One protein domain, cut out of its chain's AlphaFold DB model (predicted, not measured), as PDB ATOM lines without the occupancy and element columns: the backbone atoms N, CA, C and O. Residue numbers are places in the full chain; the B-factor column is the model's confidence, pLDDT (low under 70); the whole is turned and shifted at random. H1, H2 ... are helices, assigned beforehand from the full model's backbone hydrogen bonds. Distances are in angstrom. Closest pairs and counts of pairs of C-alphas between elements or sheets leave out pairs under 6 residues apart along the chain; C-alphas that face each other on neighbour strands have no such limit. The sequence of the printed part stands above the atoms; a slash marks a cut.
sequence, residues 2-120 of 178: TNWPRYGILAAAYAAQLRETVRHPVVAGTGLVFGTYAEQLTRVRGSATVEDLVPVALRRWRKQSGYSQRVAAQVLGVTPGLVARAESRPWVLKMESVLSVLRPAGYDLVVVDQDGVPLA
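What this domain is: This is residues 2 to 120 of the 178 residues of an uncharacterized protein of Acidobacteria bacterium (UniProt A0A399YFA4). Four helices, H2 to H5, cluster at one end with H4 touching the other three, while H1 is set away from them and touches no helix. A long unnamed stretch, residues 2 to 36, leads to H1, and its residues 13 to 19 and 27 to 33 stick out. The 119 printed residues have five named helices, H1 to H5 in chain order, and no named strand; the class is all helix, with 50 residues in named elements, under half. The whole is loose, with a radius of gyration of the C-alphas of 16.7 A and spans of 47 by 34 by 31 A.

How they stand to each other: H2, residues 50 to 65, touches H4, residues 80 to 88, with residues 54 to 59 alone, at a steep tilt of 57 degrees, opposite ways; the closest C-alphas, of Pro 55 and Glu 87, are 4.2 A apart. H2 touches H5, residues 95 to 102, with residues 54 to 58 alone, at a shallow tilt of 24 degrees, the same way; the closest C-alphas, of Leu 58 and Leu 102, are 7.1 A apart. H4 and H5 touch, about perpendicular at 81 degrees, closest at the C-alphas of Ala 86 and Val 98, 6.6 A. H3, residues 69 to 75, touches H4 at a steep tilt of 61 degrees, closest at the C-alphas of Ala 73 and Pro 80, 5.1 A. H1, residues 37 to 46, is apart from the other helices. Every O i to N i+4 pair is within hydrogen-bond range in H1, H3 and H4, against 10 of 12 in H2 and 3 of 4 in H5.

Where its parts are: H2 is 22.4 A long from C-alpha 50 at (-37.559, 23.307, -5.642), and H1 is 14.2 A long from C-alpha 37 at (-29.781, 43.325, -10.730). H5 ends at C-alpha 102 at (-28.658, 16.444, -2.306).

The domain as a whole: The C-alphas farthest apart, of Thr 30 and Gly 77, are 49.6 A apart. The printed part has no cut, and no link between helices is long. Residues 2 to 35 have pLDDT under 70.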
ATOM      1  N   THR A   2     -49.459  15.282 -11.077       39.00
ATOM      2  CA  THR A   2     -49.458  15.490  -9.621       39.00
ATOM      3  C   THR A   2     -49.144  16.958  -9.367       39.00
ATOM      4  O   THR A   2     -48.052  17.415  -9.691       39.00
ATOM      5  N   ASN A   3     -50.140  17.700  -8.891       29.02
ATOM      6  CA  ASN A   3     -50.066  19.138  -8.661       29.02
ATOM      7  C   ASN A   3     -49.342  19.374  -7.326       29.02
ATOM      8  O   ASN A   3     -49.893  19.061  -6.269       29.02
ATOM      9  N   TRP A   4     -48.091  19.834  -7.367       30.39
ATOM     10  CA  TRP A   4     -47.336  20.157  -6.158       30.39
ATOM     11  C   TRP A   4     -47.748  21.548  -5.653       30.39
ATOM     12  O   TRP A   4     -47.757  22.498  -6.439       30.39
ATOM     13  N   PRO A   5     -48.108  21.701  -4.368       31.88
ATOM     14  CA  PRO A   5     -48.406  23.008  -3.798       31.88
ATOM     15  C   PRO A   5     -47.154  23.898  -3.785       31.88
ATOM     16  O   PRO A   5     -46.048  23.446  -3.488       31.88
ATOM     17  N   ARG A   6     -47.351  25.176  -4.134       33.41
ATOM     18  CA  ARG A   6     -46.338  26.240  -4.149       33.41
ATOM     19  C   ARG A   6     -45.901  26.574  -2.719       33.41
ATOM     20  O   ARG A   6     -46.436  27.502  -2.126       33.41
ATOM     21  N   TYR A   7     -44.950  25.831  -2.172       37.25
ATOM     22  CA  TYR A   7     -44.259  26.222  -0.945       37.25
ATOM     23  C   TYR A   7     -42.886  26.769  -1.327       37.25
ATOM     24  O   TYR A   7     -42.077  26.069  -1.941       37.25
ATOM     25  N   GLY A   8     -42.691  28.063  -1.060       38.28
ATOM     26  CA  GLY A   8     -41.447  28.770  -1.332       38.28
ATOM     27  C   GLY A   8     -40.314  28.120  -0.555       38.28
ATOM     28  O   GLY A   8     -40.429  27.899   0.642       38.28
ATOM     29  N   ILE A   9     -39.233  27.775  -1.247       40.31
ATOM     30  CA  ILE A   9     -38.016  27.276  -0.614       40.31
ATOM     31  C   ILE A   9     -37.026  28.426  -0.622       40.31
ATOM     32  O   ILE A   9     -36.481  28.775  -1.666       40.31
ATOM     33  N   LEU A  10     -36.774  29.009   0.545       40.53
ATOM     34  CA  LEU A  10     -35.630  29.888   0.736       40.53
ATOM     35  C   LEU A  10     -34.535  29.121   1.468       40.53
ATOM     36  O   LEU A  10     -34.708  28.611   2.569       40.53
ATOM     37  N   ALA A  11     -33.379  29.035   0.815       34.41
ATOM     38  CA  ALA A  11     -32.154  28.530   1.404       34.41
ATOM     39  C   ALA A  11     -31.678  29.506   2.496       34.41
ATOM     40  O   ALA A  11     -31.057  30.527   2.195       34.41
ATOM     41  N   ALA A  12     -31.935  29.172   3.761       30.33
ATOM     42  CA  ALA A  12     -31.570  29.961   4.943       30.33
ATOM     43  C   ALA A  12     -30.048  30.068   5.223       30.33
ATOM     44  O   ALA A  12     -29.645  30.463   6.308       30.33
ATOM     45  N   ALA A  13     -29.166  29.780   4.259       31.27
ATOM     46  CA  ALA A  13     -27.717  29.747   4.492       31.27
ATOM     47  C   ALA A  13     -26.904  30.844   3.771       31.27
ATOM     48  O   ALA A  13     -25.679  30.775   3.760       31.27
ATOM     49  N   TYR A  14     -27.522  31.854   3.138       33.53
ATOM     50  CA  TYR A  14     -26.760  32.797   2.289       33.53
ATOM     51  C   TYR A  14     -27.216  34.266   2.327       33.53
ATOM     52  O   TYR A  14     -27.086  34.983   1.335       33.53
ATOM     53  N   ALA A  15     -27.750  34.747   3.454       31.50
ATOM     54  CA  ALA A  15     -28.099  36.167   3.613       31.50
ATOM     55  C   ALA A  15     -26.915  37.050   4.071       31.50
ATOM     56  O   ALA A  15     -26.966  38.266   3.910       31.50
ATOM     57  N   ALA A  16     -25.820  36.467   4.574       30.52
ATOM     58  CA  ALA A  16     -24.702  37.236   5.133       30.52
ATOM     59  C   ALA A  16     -23.597  37.632   4.122       30.52
ATOM     60  O   ALA A  16     -22.783  38.497   4.432       30.52
ATOM     61  N   GLN A  17     -23.548  37.049   2.912       33.94
ATOM     62  CA  GLN A  17     -22.315  37.062   2.096       33.94
ATOM     63  C   GLN A  17     -22.283  38.025   0.885       33.94
ATOM     64  O   GLN A  17     -21.279  38.050   0.186       33.94
ATOM     65  N   LEU A  18     -23.320  38.806   0.554       32.94
ATOM     66  CA  LEU A  18     -23.286  39.625  -0.680       32.94
ATOM     67  C   LEU A  18     -23.783  41.060  -0.473       32.94
ATOM     68  O   LEU A  18     -24.865  41.433  -0.921       32.94
ATOM     69  N   ARG A  19     -22.935  41.886   0.150       32.97
ATOM     70  CA  ARG A  19     -22.920  43.348  -0.038       32.97
ATOM     71  C   ARG A  19     -21.951  43.722  -1.162       32.97
ATOM     72  O   ARG A  19     -21.043  44.517  -0.956       32.97
ATOM     73  N   GLU A  20     -22.116  43.135  -2.343       33.59
ATOM     74  CA  GLU A  20     -21.320  43.542  -3.500       33.59
ATOM     75  C   GLU A  20     -22.242  43.904  -4.659       33.59
ATOM     76  O   GLU A  20     -22.828  43.069  -5.349       33.59
ATOM     77  N   THR A  21     -22.447  45.210  -4.784       33.00
ATOM     78  CA  THR A  21     -23.342  45.855  -5.736       33.00
ATOM     79  C   THR A  21     -22.690  45.856  -7.115       33.00
ATOM     80  O   THR A  21     -22.126  46.860  -7.545       33.00
ATOM     81  N   VAL A  22     -22.739  44.733  -7.830       35.72
ATOM     82  CA  VAL A  22     -22.233  44.682  -9.207       35.72
ATOM     83  C   VAL A  22     -23.304  45.221 -10.158       35.72
ATOM     84  O   VAL A  22     -24.346  44.602 -10.377       35.72
ATOM     85  N   ARG A  23     -23.066  46.414 -10.715       34.69
ATOM     86  CA  ARG A  23     -23.865  46.986 -11.808       34.69
ATOM     87  C   ARG A  23     -23.346  46.424 -13.130       34.69
ATOM     88  O   ARG A  23     -22.271  46.811 -13.575       34.69
ATOM     89  N   HIS A  24     -24.099  45.529 -13.764       33.28
ATOM     90  CA  HIS A  24     -23.808  45.092 -15.130       33.28
ATOM     91  C   HIS A  24     -24.586  45.950 -16.140       33.28
ATOM     92  O   HIS A  24     -25.803  46.081 -15.994       33.28
ATOM     93  N   PRO A  25     -23.933  46.522 -17.168       34.59
ATOM     94  CA  PRO A  25     -24.635  47.135 -18.284       34.59
ATOM     95  C   PRO A  25     -25.124  46.044 -19.246       34.59
ATOM     96  O   PRO A  25     -24.358  45.168 -19.644       34.59
ATOM     97  N   VAL A  26     -26.394  46.112 -19.648       37.56
ATOM     98  CA  VAL A  26     -26.934  45.323 -20.762       37.56
ATOM     99  C   VAL A  26     -27.231  46.290 -21.901       37.56
ATOM    100  O   VAL A  26     -27.957  47.267 -21.721       37.56
ATOM    101  N   VAL A  27     -26.610  46.046 -23.057       36.84
ATOM    102  CA  VAL A  27     -26.758  46.861 -24.269       36.84
ATOM    103  C   VAL A  27     -28.196  46.760 -24.775       36.84
ATOM    104  O   VAL A  27     -28.744  45.671 -24.939       36.84
ATOM    105  N   ALA A  28     -28.800  47.929 -24.970       39.50
ATOM    106  CA  ALA A  28     -30.208  48.125 -25.255       39.50
ATOM    107  C   ALA A  28     -30.571  47.834 -26.716       39.50
ATOM    108  O   ALA A  28     -29.927  48.316 -27.644       39.50
ATOM    109  N   GLY A  29     -31.697  47.147 -26.891       32.38
ATOM    110  CA  GLY A  29     -32.526  47.196 -28.086       32.38
ATOM    111  C   GLY A  29     -33.982  47.251 -27.642       32.38
ATOM    112  O   GLY A  29     -34.559  46.225 -27.307       32.38
ATOM    113  N   THR A  30     -34.554  48.459 -27.629       42.19
ATOM    114  CA  THR A  30     -35.984  48.766 -27.396       42.19
ATOM    115  C   THR A  30     -36.559  48.417 -26.011       42.19
ATOM    116  O   THR A  30     -37.106  47.347 -25.782       42.19
ATOM    117  N   GLY A  31     -36.501  49.402 -25.105       43.41
ATOM    118  CA  GLY A  31     -37.516  49.643 -24.069       43.41
ATOM    119  C   GLY A  31     -37.733  48.553 -23.017       43.41
ATOM    120  O   GLY A  31     -38.801  47.954 -22.968       43.41
ATOM    121  N   LEU A  32     -36.776  48.367 -22.107       41.66
ATOM    122  CA  LEU A  32     -36.994  47.635 -20.859       41.66
ATOM    123  C   LEU A  32     -36.641  48.550 -19.687       41.66
ATOM    124  O   LEU A  32     -35.508  49.006 -19.552       41.66
ATOM    125  N   VAL A  33     -37.626  48.824 -18.833       42.56
ATOM    126  CA  VAL A  33     -37.379  49.384 -17.503       42.56
ATOM    127  C   VAL A  33     -36.697  48.279 -16.699       42.56
ATOM    128  O   VAL A  33     -37.346  47.364 -16.193       42.56
ATOM    129  N   PHE A  34     -35.367  48.300 -16.660       47.56
ATOM    130  CA  PHE A  34     -34.590  47.344 -15.884       47.56
ATOM    131  C   PHE A  34     -34.585  47.787 -14.423       47.56
ATOM    132  O   PHE A  34     -33.924  48.760 -14.064       47.56
ATOM    133  N   GLY A  35     -35.295  47.046 -13.572       59.50
ATOM    134  CA  GLY A  35     -34.970  47.035 -12.148       59.50
ATOM    135  C   GLY A  35     -33.503  46.653 -11.959       59.50
ATOM    136  O   GLY A  35     -32.930  45.941 -12.794       59.50
ATOM    137  N   THR A  36     -32.872  47.136 -10.891       80.50
ATOM    138  CA  THR A  36     -31.470  46.798 -10.606       80.50
ATOM    139  C   THR A  36     -31.277  45.273 -10.566       80.50
ATOM    140  O   THR A  36     -32.204  44.527 -10.249       80.50
ATOM    141  N   TYR A  37     -30.074  44.765 -10.862       75.31
ATOM    142  CA  TYR A  37     -29.781  43.325 -10.730       75.31
ATOM    143  C   TYR A  37     -30.195  42.777  -9.349       75.31
ATOM    144  O   TYR A  37     -30.696  41.660  -9.240       75.31
ATOM    145  N   ALA A  38     -30.069  43.603  -8.305       71.00
ATOM    146  CA  ALA A  38     -30.543  43.301  -6.960       71.00
ATOM    147  C   ALA A  38     -32.069  43.088  -6.893       71.00
ATOM    148  O   ALA A  38     -32.517  42.123  -6.279       71.00
ATOM    149  N   GLU A  39     -32.876  43.925  -7.547       75.38
ATOM    150  CA  GLU A  39     -34.334  43.741  -7.631       75.38
ATOM    151  C   GLU A  39     -34.714  42.480  -8.408       75.38
ATOM    152  O   GLU A  39     -35.604  41.736  -7.990       75.38
ATOM    153  N   GLN A  40     -34.025  42.207  -9.519       77.56
ATOM    154  CA  GLN A  40     -34.241  40.990 -10.302       77.56
ATOM    155  C   GLN A  40     -33.923  39.743  -9.474       77.56
ATOM    156  O   GLN A  40     -34.715  38.801  -9.441       77.56
ATOM    157  N   LEU A  41     -32.800  39.753  -8.751       77.50
ATOM    158  CA  LEU A  41     -32.389  38.649  -7.892       77.50
ATOM    159  C   LEU A  41     -33.360  38.439  -6.724       77.50
ATOM    160  O   LEU A  41     -33.718  37.300  -6.436       77.50
ATOM    161  N   THR A  42     -33.818  39.515  -6.080       76.62
ATOM    162  CA  THR A  42     -34.828  39.449  -5.010       76.62
ATOM    163  C   THR A  42     -36.132  38.845  -5.519       76.62
ATOM    164  O   THR A  42     -36.683  37.952  -4.879       76.62
ATOM    165  N   ARG A  43     -36.591  39.254  -6.709       76.88
ATOM    166  CA  ARG A  43     -37.794  38.690  -7.333       76.88
ATOM    167  C   ARG A  43     -37.638  37.199  -7.626       76.88
ATOM    168  O   ARG A  43     -38.506  36.424  -7.246       76.88
ATOM    169  N   VAL A  44     -36.531  36.804  -8.261       82.06
ATOM    170  CA  VAL A  44     -36.258  35.395  -8.591       82.06
ATOM    171  C   VAL A  44     -36.171  34.546  -7.327       82.06
ATOM    172  O   VAL A  44     -36.724  33.454  -7.304       82.06
ATOM    173  N   ARG A  45     -35.537  35.047  -6.259       79.94
ATOM    174  CA  ARG A  45     -35.486  34.354  -4.961       79.94
ATOM    175  C   ARG A  45     -36.875  34.158  -4.360       79.94
ATOM    176  O   ARG A  45     -37.161  33.065  -3.893       79.94
ATOM    177  N   GLY A  46     -37.729  35.180  -4.408       75.25
ATOM    178  CA  GLY A  46     -39.092  35.107  -3.875       75.25
ATOM    179  C   GLY A  46     -40.013  34.146  -4.635       75.25
ATOM    180  O   GLY A  46     -40.993  33.672  -4.073       75.25
ATOM    181  N   SER A  47     -39.701  33.833  -5.896       78.69
ATOM    182  CA  SER A  47     -40.479  32.900  -6.719       78.69
ATOM    183  C   SER A  47     -39.772  31.572  -6.999       78.69
ATOM    184  O   SER A  47     -40.284  30.786  -7.794       78.69
ATOM    185  N   ALA A  48     -38.592  31.336  -6.417       84.88
ATOM    186  CA  ALA A  48     -37.797  30.151  -6.708       84.88
ATOM    187  C   ALA A  48     -38.493  28.896  -6.177       84.88
ATOM    188  O   ALA A  48     -38.867  28.804  -5.006       84.88
ATOM    189  N   THR A  49     -38.644  27.911  -7.051       85.69
ATOM    190  CA  THR A  49     -39.204  26.610  -6.697       85.69
ATOM    191  C   THR A  49     -38.094  25.613  -6.367       85.69
ATOM    192  O   THR A  49     -36.918  25.827  -6.674       85.69
ATOM    193  N   VAL A  50     -38.467  24.464  -5.788       84.00
ATOM    194  CA  VAL A  50     -37.559  23.307  -5.642       84.00
ATOM    195  C   VAL A  50     -36.883  22.985  -6.981       84.00
ATOM    196  O   VAL A  50     -35.697  22.662  -7.033       84.00
ATOM    197  N   GLU A  51     -37.646  23.084  -8.071       88.81
ATOM    198  CA  GLU A  51     -37.220  22.705  -9.413       88.81
ATOM    199  C   GLU A  51     -36.109  23.612  -9.944       88.81
ATOM    200  O   GLU A  51     -35.220  23.138 -10.651       88.81
ATOM    201  N   ASP A  52     -36.116  24.882  -9.537       89.94
ATOM    202  CA  ASP A  52     -35.083  25.856  -9.879       89.94
ATOM    203  C   ASP A  52     -33.828  25.668  -9.017       89.94
ATOM    204  O   ASP A  52     -32.696  25.781  -9.496       89.94
ATOM    205  N   LEU A  53     -34.012  25.359  -7.729       91.62
ATOM    206  CA  LEU A  53     -32.926  25.343  -6.749       91.62
ATOM    207  C   LEU A  53     -32.103  24.053  -6.765       91.62
ATOM    208  O   LEU A  53     -30.887  24.117  -6.573       91.62
ATOM    209  N   VAL A  54     -32.714  22.894  -7.030       93.88
ATOM    210  CA  VAL A  54     -31.996  21.605  -7.066       93.88
ATOM    211  C   VAL A  54     -30.869  21.603  -8.116       93.88
ATOM    212  O   VAL A  54     -29.727  21.300  -7.751       93.88
ATOM    213  N   PRO A  55     -31.103  22.000  -9.384       95.88
ATOM    214  CA  PRO A  55     -30.038  22.098 -10.377       95.88
ATOM    215  C   PRO A  55     -28.940  23.082  -9.978       95.88
ATOM    216  O   PRO A  55     -27.757  22.798 -10.175       95.88
ATOM    217  N   VAL A  56     -29.314  24.234  -9.410       95.19
ATOM    218  CA  VAL A  56     -28.364  25.269  -8.982       95.19
ATOM    219  C   VAL A  56     -27.455  24.744  -7.872       95.19
ATOM    220  O   VAL A  56     -26.235  24.888  -7.973       95.19
ATOM    221  N   ALA A  57     -28.019  24.090  -6.855       95.06
ATOM    222  CA  ALA A  57     -27.273  23.513  -5.740       95.06
ATOM    223  C   ALA A  57     -26.282  22.437  -6.211       95.06
ATOM    224  O   ALA A  57     -25.088  22.501  -5.897       95.06
ATOM    225  N   LEU A  58     -26.740  21.494  -7.041       95.94
ATOM    226  CA  LEU A  58     -25.899  20.408  -7.551       95.94
ATOM    227  C   LEU A  58     -24.782  20.913  -8.462       95.94
ATOM    228  O   LEU A  58     -23.627  20.508  -8.309       95.94
ATOM    229  N   ARG A  59     -25.090  21.840  -9.375       96.56
ATOM    230  CA  ARG A  59     -24.077  22.441 -10.252       96.56
ATOM    231  C   ARG A  59     -23.065  23.259  -9.464       96.56
ATOM    232  O   ARG A  59     -21.882  23.215  -9.793       96.56
ATOM    233  N   ARG A  60     -23.502  23.977  -8.423       95.81
ATOM    234  CA  ARG A  60     -22.606  24.711  -7.522       95.81
ATOM    235  C   ARG A  60     -21.641  23.762  -6.818       95.81
ATOM    236  O   ARG A  60     -20.438  23.979  -6.919       95.81
ATOM    237  N   TRP A  61     -22.155  22.710  -6.179       96.69
ATOM    238  CA  TRP A  61     -21.328  21.708  -5.498       96.69
ATOM    239  C   TRP A  61     -20.342  21.044  -6.461       96.69
ATOM    240  O   TRP A  61     -19.139  21.050  -6.218       96.69
ATOM    241  N   ARG A  62     -20.806  20.587  -7.629       96.50
ATOM    242  CA  ARG A  62     -19.922  20.010  -8.651       96.50
ATOM    243  C   ARG A  62     -18.837  20.968  -9.119       96.50
ATOM    244  O   ARG A  62     -17.696  20.547  -9.282       96.50
ATOM    245  N   LYS A  63     -19.187  22.234  -9.369       96.94
ATOM    246  CA  LYS A  63     -18.237  23.257  -9.818       96.94
ATOM    247  C   LYS A  63     -17.174  23.522  -8.755       96.94
ATOM    248  O   LYS A  63     -16.005  23.620  -9.103       96.94
ATOM    249  N   GLN A  64     -17.573  23.613  -7.488       95.25
ATOM    250  CA  GLN A  64     -16.653  23.800  -6.363       95.25
ATOM    251  C   GLN A  64     -15.699  22.610  -6.202       95.25
ATOM    252  O   GLN A  64     -14.523  22.813  -5.926       95.25
ATOM    253  N   SER A  65     -16.181  21.392  -6.453       93.94
ATOM    254  CA  SER A  65     -15.382  20.167  -6.341       93.94
ATOM    255  C   SER A  65     -14.623  19.780  -7.620       93.94
ATOM    256  O   SER A  65     -13.897  18.791  -7.624       93.94
ATOM    257  N   GLY A  66     -14.806  20.502  -8.732       96.38
ATOM    258  CA  GLY A  66     -14.209  20.151 -10.029       96.38
ATOM    259  C   GLY A  66     -14.754  18.854 -10.647       96.38
ATOM    260  O   GLY A  66     -14.098  18.238 -11.487       96.38
ATOM    261  N   TYR A  67     -15.947  18.406 -10.247       97.56
ATOM    262  CA  TYR A  67     -16.488  17.118 -10.675       97.56
ATOM    263  C   TYR A  67     -17.223  17.196 -12.014       97.56
ATOM    264  O   TYR A  67     -18.216  17.917 -12.199       97.56
ATOM    265  N   SER A  68     -16.800  16.335 -12.943       96.56
ATOM    266  CA  SER A  68     -17.643  15.954 -14.076       96.56
ATOM    267  C   SER A  68     -18.903  15.239 -13.577       96.56
ATOM    268  O   SER A  68     -18.959  14.742 -12.454       96.56
ATOM    269  N   GLN A  69     -19.926  15.139 -14.422       96.25
ATOM    270  CA  GLN A  69     -21.185  14.498 -14.035       96.25
ATOM    271  C   GLN A  69     -21.009  13.016 -13.677       96.25
ATOM    272  O   GLN A  69     -21.664  12.512 -12.769       96.25
ATOM    273  N   ARG A  70     -20.113  12.313 -14.382       97.00
ATOM    274  CA  ARG A  70     -19.815  10.898 -14.120       97.00
ATOM    275  C   ARG A  70     -19.085  10.719 -12.791       97.00
ATOM    276  O   ARG A  70     -19.451   9.834 -12.028       97.00
ATOM    277  N   VAL A  71     -18.109  11.586 -12.508       97.81
ATOM    278  CA  VAL A  71     -17.372  11.582 -11.234       97.81
ATOM    279  C   VAL A  71     -18.313  11.914 -10.078       97.81
ATOM    280  O   VAL A  71     -18.334  11.199  -9.085       97.81
ATOM    281  N   ALA A  72     -19.164  12.928 -10.240       97.12
ATOM    282  CA  ALA A  72     -20.185  13.278  -9.259       97.12
ATOM    283  C   ALA A  72     -21.099  12.087  -8.933       97.12
ATOM    284  O   ALA A  72     -21.333  11.792  -7.770       97.12
ATOM    285  N   ALA A  73     -21.569  11.362  -9.950       97.88
ATOM    286  CA  ALA A  73     -22.407  10.184  -9.749       97.88
ATOM    287  C   ALA A  73     -21.695   9.078  -8.949       97.88
ATOM    288  O   ALA A  73     -22.300   8.501  -8.051       97.88
ATOM    289  N   GLN A  74     -20.407   8.831  -9.224       97.62
ATOM    290  CA  GLN A  74     -19.594   7.872  -8.468       97.62
ATOM    291  C   GLN A  74     -19.424   8.289  -7.004       97.62
ATOM    292  O   GLN A  74     -19.659   7.476  -6.117       97.62
ATOM    293  N   VAL A  75     -19.078   9.556  -6.752       97.19
ATOM    294  CA  VAL A  75     -18.905  10.104  -5.393       97.19
ATOM    295  C   VAL A  75     -20.201  10.016  -4.586       97.19
ATOM    296  O   VAL A  75     -20.175   9.679  -3.408       97.19
ATOM    297  N   LEU A  76     -21.342  10.278  -5.224       95.75
ATOM    298  CA  LEU A  76     -22.661  10.208  -4.595       95.75
ATOM    299  C   LEU A  76     -23.214   8.774  -4.490       95.75
ATOM    300  O   LEU A  76     -24.273   8.581  -3.899       95.75
ATOM    301  N   GLY A  77     -22.556   7.775  -5.088       97.12
ATOM    302  CA  GLY A  77     -23.046   6.393  -5.117       97.12
ATOM    303  C   GLY A  77     -24.335   6.199  -5.928       97.12
ATOM    304  O   GLY A  77     -25.123   5.304  -5.631       97.12
ATOM    305  N   VAL A  78     -24.582   7.029  -6.948       97.50
ATOM    306  CA  VAL A  78     -25.794   6.975  -7.783       97.50
ATOM    307  C   VAL A  78     -25.475   6.794  -9.268       97.50
ATOM    308  O   VAL A  78     -24.340   6.915  -9.721       97.50
ATOM    309  N   THR A  79     -26.502   6.525 -10.077       97.88
ATOM    310  CA  THR A  79     -26.322   6.422 -11.532       97.88
ATOM    311  C   THR A  79     -26.088   7.803 -12.171       97.88
ATOM    312  O   THR A  79     -26.735   8.781 -11.780       97.88
ATOM    313  N   PRO A  80     -25.255   7.918 -13.227       97.50
ATOM    314  CA  PRO A  80     -25.065   9.180 -13.952       97.50
ATOM    315  C   PRO A  80     -26.363   9.786 -14.503       97.50
ATOM    316  O   PRO A  80     -26.502  11.009 -14.569       97.50
ATOM    317  N   GLY A  81     -27.326   8.934 -14.873       97.75
ATOM    318  CA  GLY A  81     -28.650   9.345 -15.338       97.75
ATOM    319  C   GLY A  81     -29.551   9.909 -14.235       97.75
ATOM    320  O   GLY A  81     -30.458  10.685 -14.537       97.75
ATOM    321  N   LEU A  82     -29.323   9.558 -12.963       97.56
ATOM    322  CA  LEU A  82     -30.006  10.213 -11.847       97.56
ATOM    323  C   LEU A  82     -29.499  11.649 -11.679       97.56
ATOM    324  O   LEU A  82     -30.315  12.565 -11.662       97.56
ATOM    325  N   VAL A  83     -28.178  11.853 -11.669       97.50
ATOM    326  CA  VAL A  83     -27.569  13.197 -11.613       97.50
ATOM    327  C   VAL A  83     -28.020  14.051 -12.802       97.50
ATOM    328  O   VAL A  83     -28.427  15.194 -12.619       97.50
ATOM    329  N   ALA A  84     -28.052  13.474 -14.013       97.62
ATOM    330  CA  ALA A  84     -28.529  14.163 -15.216       97.62
ATOM    331  C   ALA A  84     -29.955  14.699 -15.047       97.62
ATOM    332  O   ALA A  84     -30.248  15.845 -15.384       97.62
ATOM    333  N   ARG A  85     -30.857  13.851 -14.538       97.69
ATOM    334  CA  ARG A  85     -32.262  14.205 -14.331       97.69
ATOM    335  C   ARG A  85     -32.424  15.192 -13.187       97.69
ATOM    336  O   ARG A  85     -33.194  16.125 -13.341       97.69
ATOM    337  N   ALA A  86     -31.671  15.052 -12.100       96.25
ATOM    338  CA  ALA A  86     -31.707  16.009 -11.000       96.25
ATOM    339  C   ALA A  86     -31.274  17.418 -11.453       96.25
ATOM    340  O   ALA A  86     -31.865  18.405 -11.037       96.25
ATOM    341  N   GLU A  87     -30.303  17.517 -12.367       96.56
ATOM    342  CA  GLU A  87     -29.823  18.799 -12.907       96.56
ATOM    343  C   GLU A  87     -30.660  19.386 -14.056       96.56
ATOM    344  O   GLU A  87     -30.439  20.539 -14.429       96.56
ATOM    345  N   SER A  88     -31.551  18.611 -14.676       96.31
ATOM    346  CA  SER A  88     -32.301  19.052 -15.866       96.31
ATOM    347  C   SER A  88     -33.812  19.033 -15.690       96.31
ATOM    348  O   SER A  88     -34.498  19.872 -16.269       96.31
ATOM    349  N   ARG A  89     -34.333  18.052 -14.950       94.44
ATOM    350  CA  ARG A  89     -35.760  17.771 -14.764       94.44
ATOM    351  C   ARG A  89     -36.033  17.190 -13.366       94.44
ATOM    352  O   ARG A  89     -36.508  16.058 -13.262       94.44
ATOM    353  N   PRO A  90     -35.726  17.905 -12.272       92.12
ATOM    354  CA  PRO A  90     -35.909  17.377 -10.917       92.12
ATOM    355  C   PRO A  90     -37.367  16.995 -10.605       92.12
ATOM    356  O   PRO A  90     -37.594  16.035  -9.877       92.12
ATOM    357  N   TRP A  91     -38.354  17.659 -11.215       91.75
ATOM    358  CA  TRP A  91     -39.786  17.400 -11.002       91.75
ATOM    359  C   TRP A  91     -40.268  16.013 -11.443       91.75
ATOM    360  O   TRP A  91     -41.323  15.558 -11.005       91.75
ATOM    361  N   VAL A  92     -39.520  15.319 -12.315       94.25
ATOM    362  CA  VAL A  92     -39.860  13.939 -12.708       94.25
ATOM    363  C   VAL A  92     -39.310  12.894 -11.736       94.25
ATOM    364  O   VAL A  92     -39.585  11.703 -11.889       94.25
ATOM    365  N   LEU A  93     -38.487  13.309 -10.771       94.62
ATOM    366  CA  LEU A  93     -37.907  12.423  -9.774       94.62
ATOM    367  C   LEU A  93     -38.819  12.318  -8.554       94.62
ATOM    368  O   LEU A  93     -39.521  13.253  -8.176       94.62
ATOM    369  N   LYS A  94     -38.774  11.158  -7.895       95.06
ATOM    370  CA  LYS A  94     -39.344  11.021  -6.555       95.06
ATOM    371  C   LYS A  94     -38.523  11.866  -5.582       95.06
ATOM    372  O   LYS A  94     -37.306  11.953  -5.732       95.06
ATOM    373  N   MET A  95     -39.171  12.393  -4.543       92.88
ATOM    374  CA  MET A  95     -38.503  13.174  -3.493       92.88
ATOM    375  C   MET A  95     -37.300  12.431  -2.891       92.88
ATOM    376  O   MET A  95     -36.226  13.000  -2.743       92.88
ATOM    377  N   GLU A  96     -37.438  11.128  -2.634       94.50
ATOM    378  CA  GLU A  96     -36.343  10.271  -2.158       94.50
ATOM    379  C   GLU A  96     -35.123  10.290  -3.091       94.50
ATOM    380  O   GLU A  96     -33.987  10.374  -2.634       94.50
ATOM    381  N   SER A  97     -35.349  10.265  -4.406       95.75
ATOM    382  CA  SER A  97     -34.274  10.310  -5.401       95.75
ATOM    383  C   SER A  97     -33.629  11.690  -5.515       95.75
ATOM    384  O   SER A  97     -32.493  11.792  -5.960       95.75
ATOM    385  N   VAL A  98     -34.339  12.757  -5.147       95.12
ATOM    386  CA  VAL A  98     -33.754  14.100  -5.032       95.12
ATOM    387  C   VAL A  98     -32.877  14.164  -3.780       95.12
ATOM    388  O   VAL A  98     -31.716  14.569  -3.856       95.12
ATOM    389  N   LEU A  99     -33.389  13.686  -2.643       94.44
ATOM    390  CA  LEU A  99     -32.657  13.645  -1.375       94.44
ATOM    391  C   LEU A  99     -31.399  12.774  -1.442       94.44
ATOM    392  O   LEU A  99     -30.385  13.145  -0.852       94.44
ATOM    393  N   SER A 100     -31.428  11.662  -2.182       95.31
ATOM    394  CA  SER A 100     -30.259  10.786  -2.339       95.31
ATOM    395  C   SER A 100     -29.091  11.448  -3.075       95.31
ATOM    396  O   SER A 100     -27.959  10.999  -2.934       95.31
ATOM    397  N   VAL A 101     -29.340  12.522  -3.830       96.50
ATOM    398  CA  VAL A 101     -28.300  13.304  -4.514       96.50
ATOM    399  C   VAL A 101     -27.918  14.538  -3.692       96.50
ATOM    400  O   VAL A 101     -26.739  14.861  -3.588       96.50
ATOM    401  N   LEU A 102     -28.896  15.221  -3.083       94.94
ATOM    402  CA  LEU A 102     -28.658  16.444  -2.306       94.94
ATOM    403  C   LEU A 102     -27.909  16.191  -0.996       94.94
ATOM    404  O   LEU A 102     -26.940  16.896  -0.713       94.94
ATOM    405  N   ARG A 103     -28.320  15.185  -0.213       93.56
ATOM    406  CA  ARG A 103     -27.766  14.959   1.131       93.56
ATOM    407  C   ARG A 103     -26.275  14.646   1.117       93.56
ATOM    408  O   ARG A 103     -25.543  15.316   1.843       93.56
ATOM    409  N   PRO A 104     -25.772  13.723   0.275       93.06
ATOM    410  CA  PRO A 104     -24.333  13.479   0.220       93.06
ATOM    411  C   PRO A 104     -23.555  14.656  -0.394       93.06
ATOM    412  O   PRO A 104     -22.359  14.787  -0.152       93.06
ATOM    413  N   ALA A 105     -24.222  15.548  -1.140       92.25
ATOM    414  CA  ALA A 105     -23.651  16.813  -1.612       92.25
ATOM    415  C   ALA A 105     -23.660  17.934  -0.546       92.25
ATOM    416  O   ALA A 105     -23.217  19.046  -0.835       92.25
ATOM    417  N   GLY A 106     -24.145  17.660   0.671       93.06
ATOM    418  CA  GLY A 106     -24.172  18.608   1.788       93.06
ATOM    419  C   GLY A 106     -25.391  19.534   1.822       93.06
ATOM    420  O   GLY A 106     -25.363  20.539   2.527       93.06
ATOM    421  N   TYR A 107     -26.452  19.220   1.074       93.25
ATOM    422  CA  TYR A 107     -27.704  19.979   1.079       93.25
ATOM    423  C   TYR A 107     -28.839  19.165   1.698       93.25
ATOM    424  O   TYR A 107     -28.950  17.964   1.464       93.25
ATOM    425  N   ASP A 108     -29.738  19.838   2.410       88.50
ATOM    426  CA  ASP A 108     -30.990  19.245   2.882       88.50
ATOM    427  C   ASP A 108     -32.194  20.031   2.353       88.50
ATOM    428  O   ASP A 108     -32.061  21.176   1.911       88.50
ATOM    429  N   LEU A 109     -33.368  19.402   2.376       87.25
ATOM    430  CA  LEU A 109     -34.630  20.065   2.063       87.25
ATOM    431  C   LEU A 109     -35.368  20.358   3.361       87.25
ATOM    432  O   LEU A 109     -35.652  19.456   4.147       87.25
ATOM    433  N   VAL A 110     -35.705  21.626   3.551       84.94
ATOM    434  CA  VAL A 110     -36.404  22.118   4.734       84.94
ATOM    435  C   VAL A 110     -37.776  22.618   4.304       84.94
ATOM    436  O   VAL A 110     -37.911  23.274   3.272       84.94
ATOM    437  N   VAL A 111     -38.796  22.280   5.089       82.69
ATOM    438  CA  VAL A 111     -40.115  22.902   4.969       82.69
ATOM    439  C   VAL A 111     -40.063  24.196   5.758       82.69
ATOM    440  O   VAL A 111     -39.742  24.173   6.944       82.69
ATOM    441  N   VAL A 112     -40.363  25.300   5.091       80.19
ATOM    442  CA  VAL A 112     -40.459  26.618   5.710       80.19
ATOM    443  C   VAL A 112     -41.908  27.085   5.693       80.19
ATOM    444  O   VAL A 112     -42.702  26.624   4.864       80.19
ATOM    445  N   ASP A 113     -42.260  27.964   6.619       80.25
ATOM    446  CA  ASP A 113     -43.528  28.679   6.572       80.25
ATOM    447  C   ASP A 113     -43.535  29.755   5.464       80.25
ATOM    448  O   ASP A 113     -42.618  29.869   4.645       80.25
ATOM    449  N   GLN A 114     -44.609  30.541   5.411       79.25
ATOM    450  CA  GLN A 114     -44.767  31.626   4.438       79.25
ATOM    451  C   GLN A 114     -43.750  32.769   4.611       79.25
ATOM    452  O   GLN A 114     -43.492  33.492   3.650       79.25
ATOM    453  N   ASP A 115     -43.170  32.908   5.805       77.75
ATOM    454  CA  ASP A 115     -42.183  33.926   6.159       77.75
ATOM    455  C   ASP A 115     -40.741  33.418   5.942       77.75
ATOM    456  O   ASP A 115     -39.771  34.166   6.082       77.75
ATOM    457  N   GLY A 116     -40.589  32.159   5.515       72.75
ATOM    458  CA  GLY A 116     -39.306  31.523   5.235       72.75
ATOM    459  C   GLY A 116     -38.621  30.948   6.475       72.75
ATOM    460  O   GLY A 116     -37.443  30.590   6.396       72.75
ATOM    461  N   VAL A 117     -39.335  30.842   7.598       78.31
ATOM    462  CA  VAL A 117     -38.831  30.261   8.843       78.31
ATOM    463  C   VAL A 117     -38.918  28.733   8.759       78.31
ATOM    464  O   VAL A 117     -39.971  28.199   8.398       78.31
ATOM    465  N   PRO A 118     -37.831  27.990   9.045       79.00
ATOM    466  CA  PRO A 118     -37.866  26.534   9.125       79.00
ATOM    467  C   PRO A 118     -38.939  26.036  10.091       79.00
ATOM    468  O   PRO A 118     -38.836  26.229  11.296       79.00
ATOM    469  N   LEU A 119     -39.916  25.282   9.579       79.12
ATOM    470  CA  LEU A 119     -41.019  24.772  10.397       79.12
ATOM    471  C   LEU A 119     -40.510  23.906  11.559       79.12
ATOM    472  O   LEU A 119     -41.127  23.869  12.612       79.12
ATOM    473  N   ALA A 120     -39.373  23.225  11.374       73.00
ATOM    474  CA  ALA A 120     -38.753  22.375  12.388       73.00
ATOM    475  C   ALA A 120     -38.406  23.108  13.695       73.00
ATOM    476  O   ALA A 120     -38.365  22.453  14.734       73.00
TER     477      ALA A 120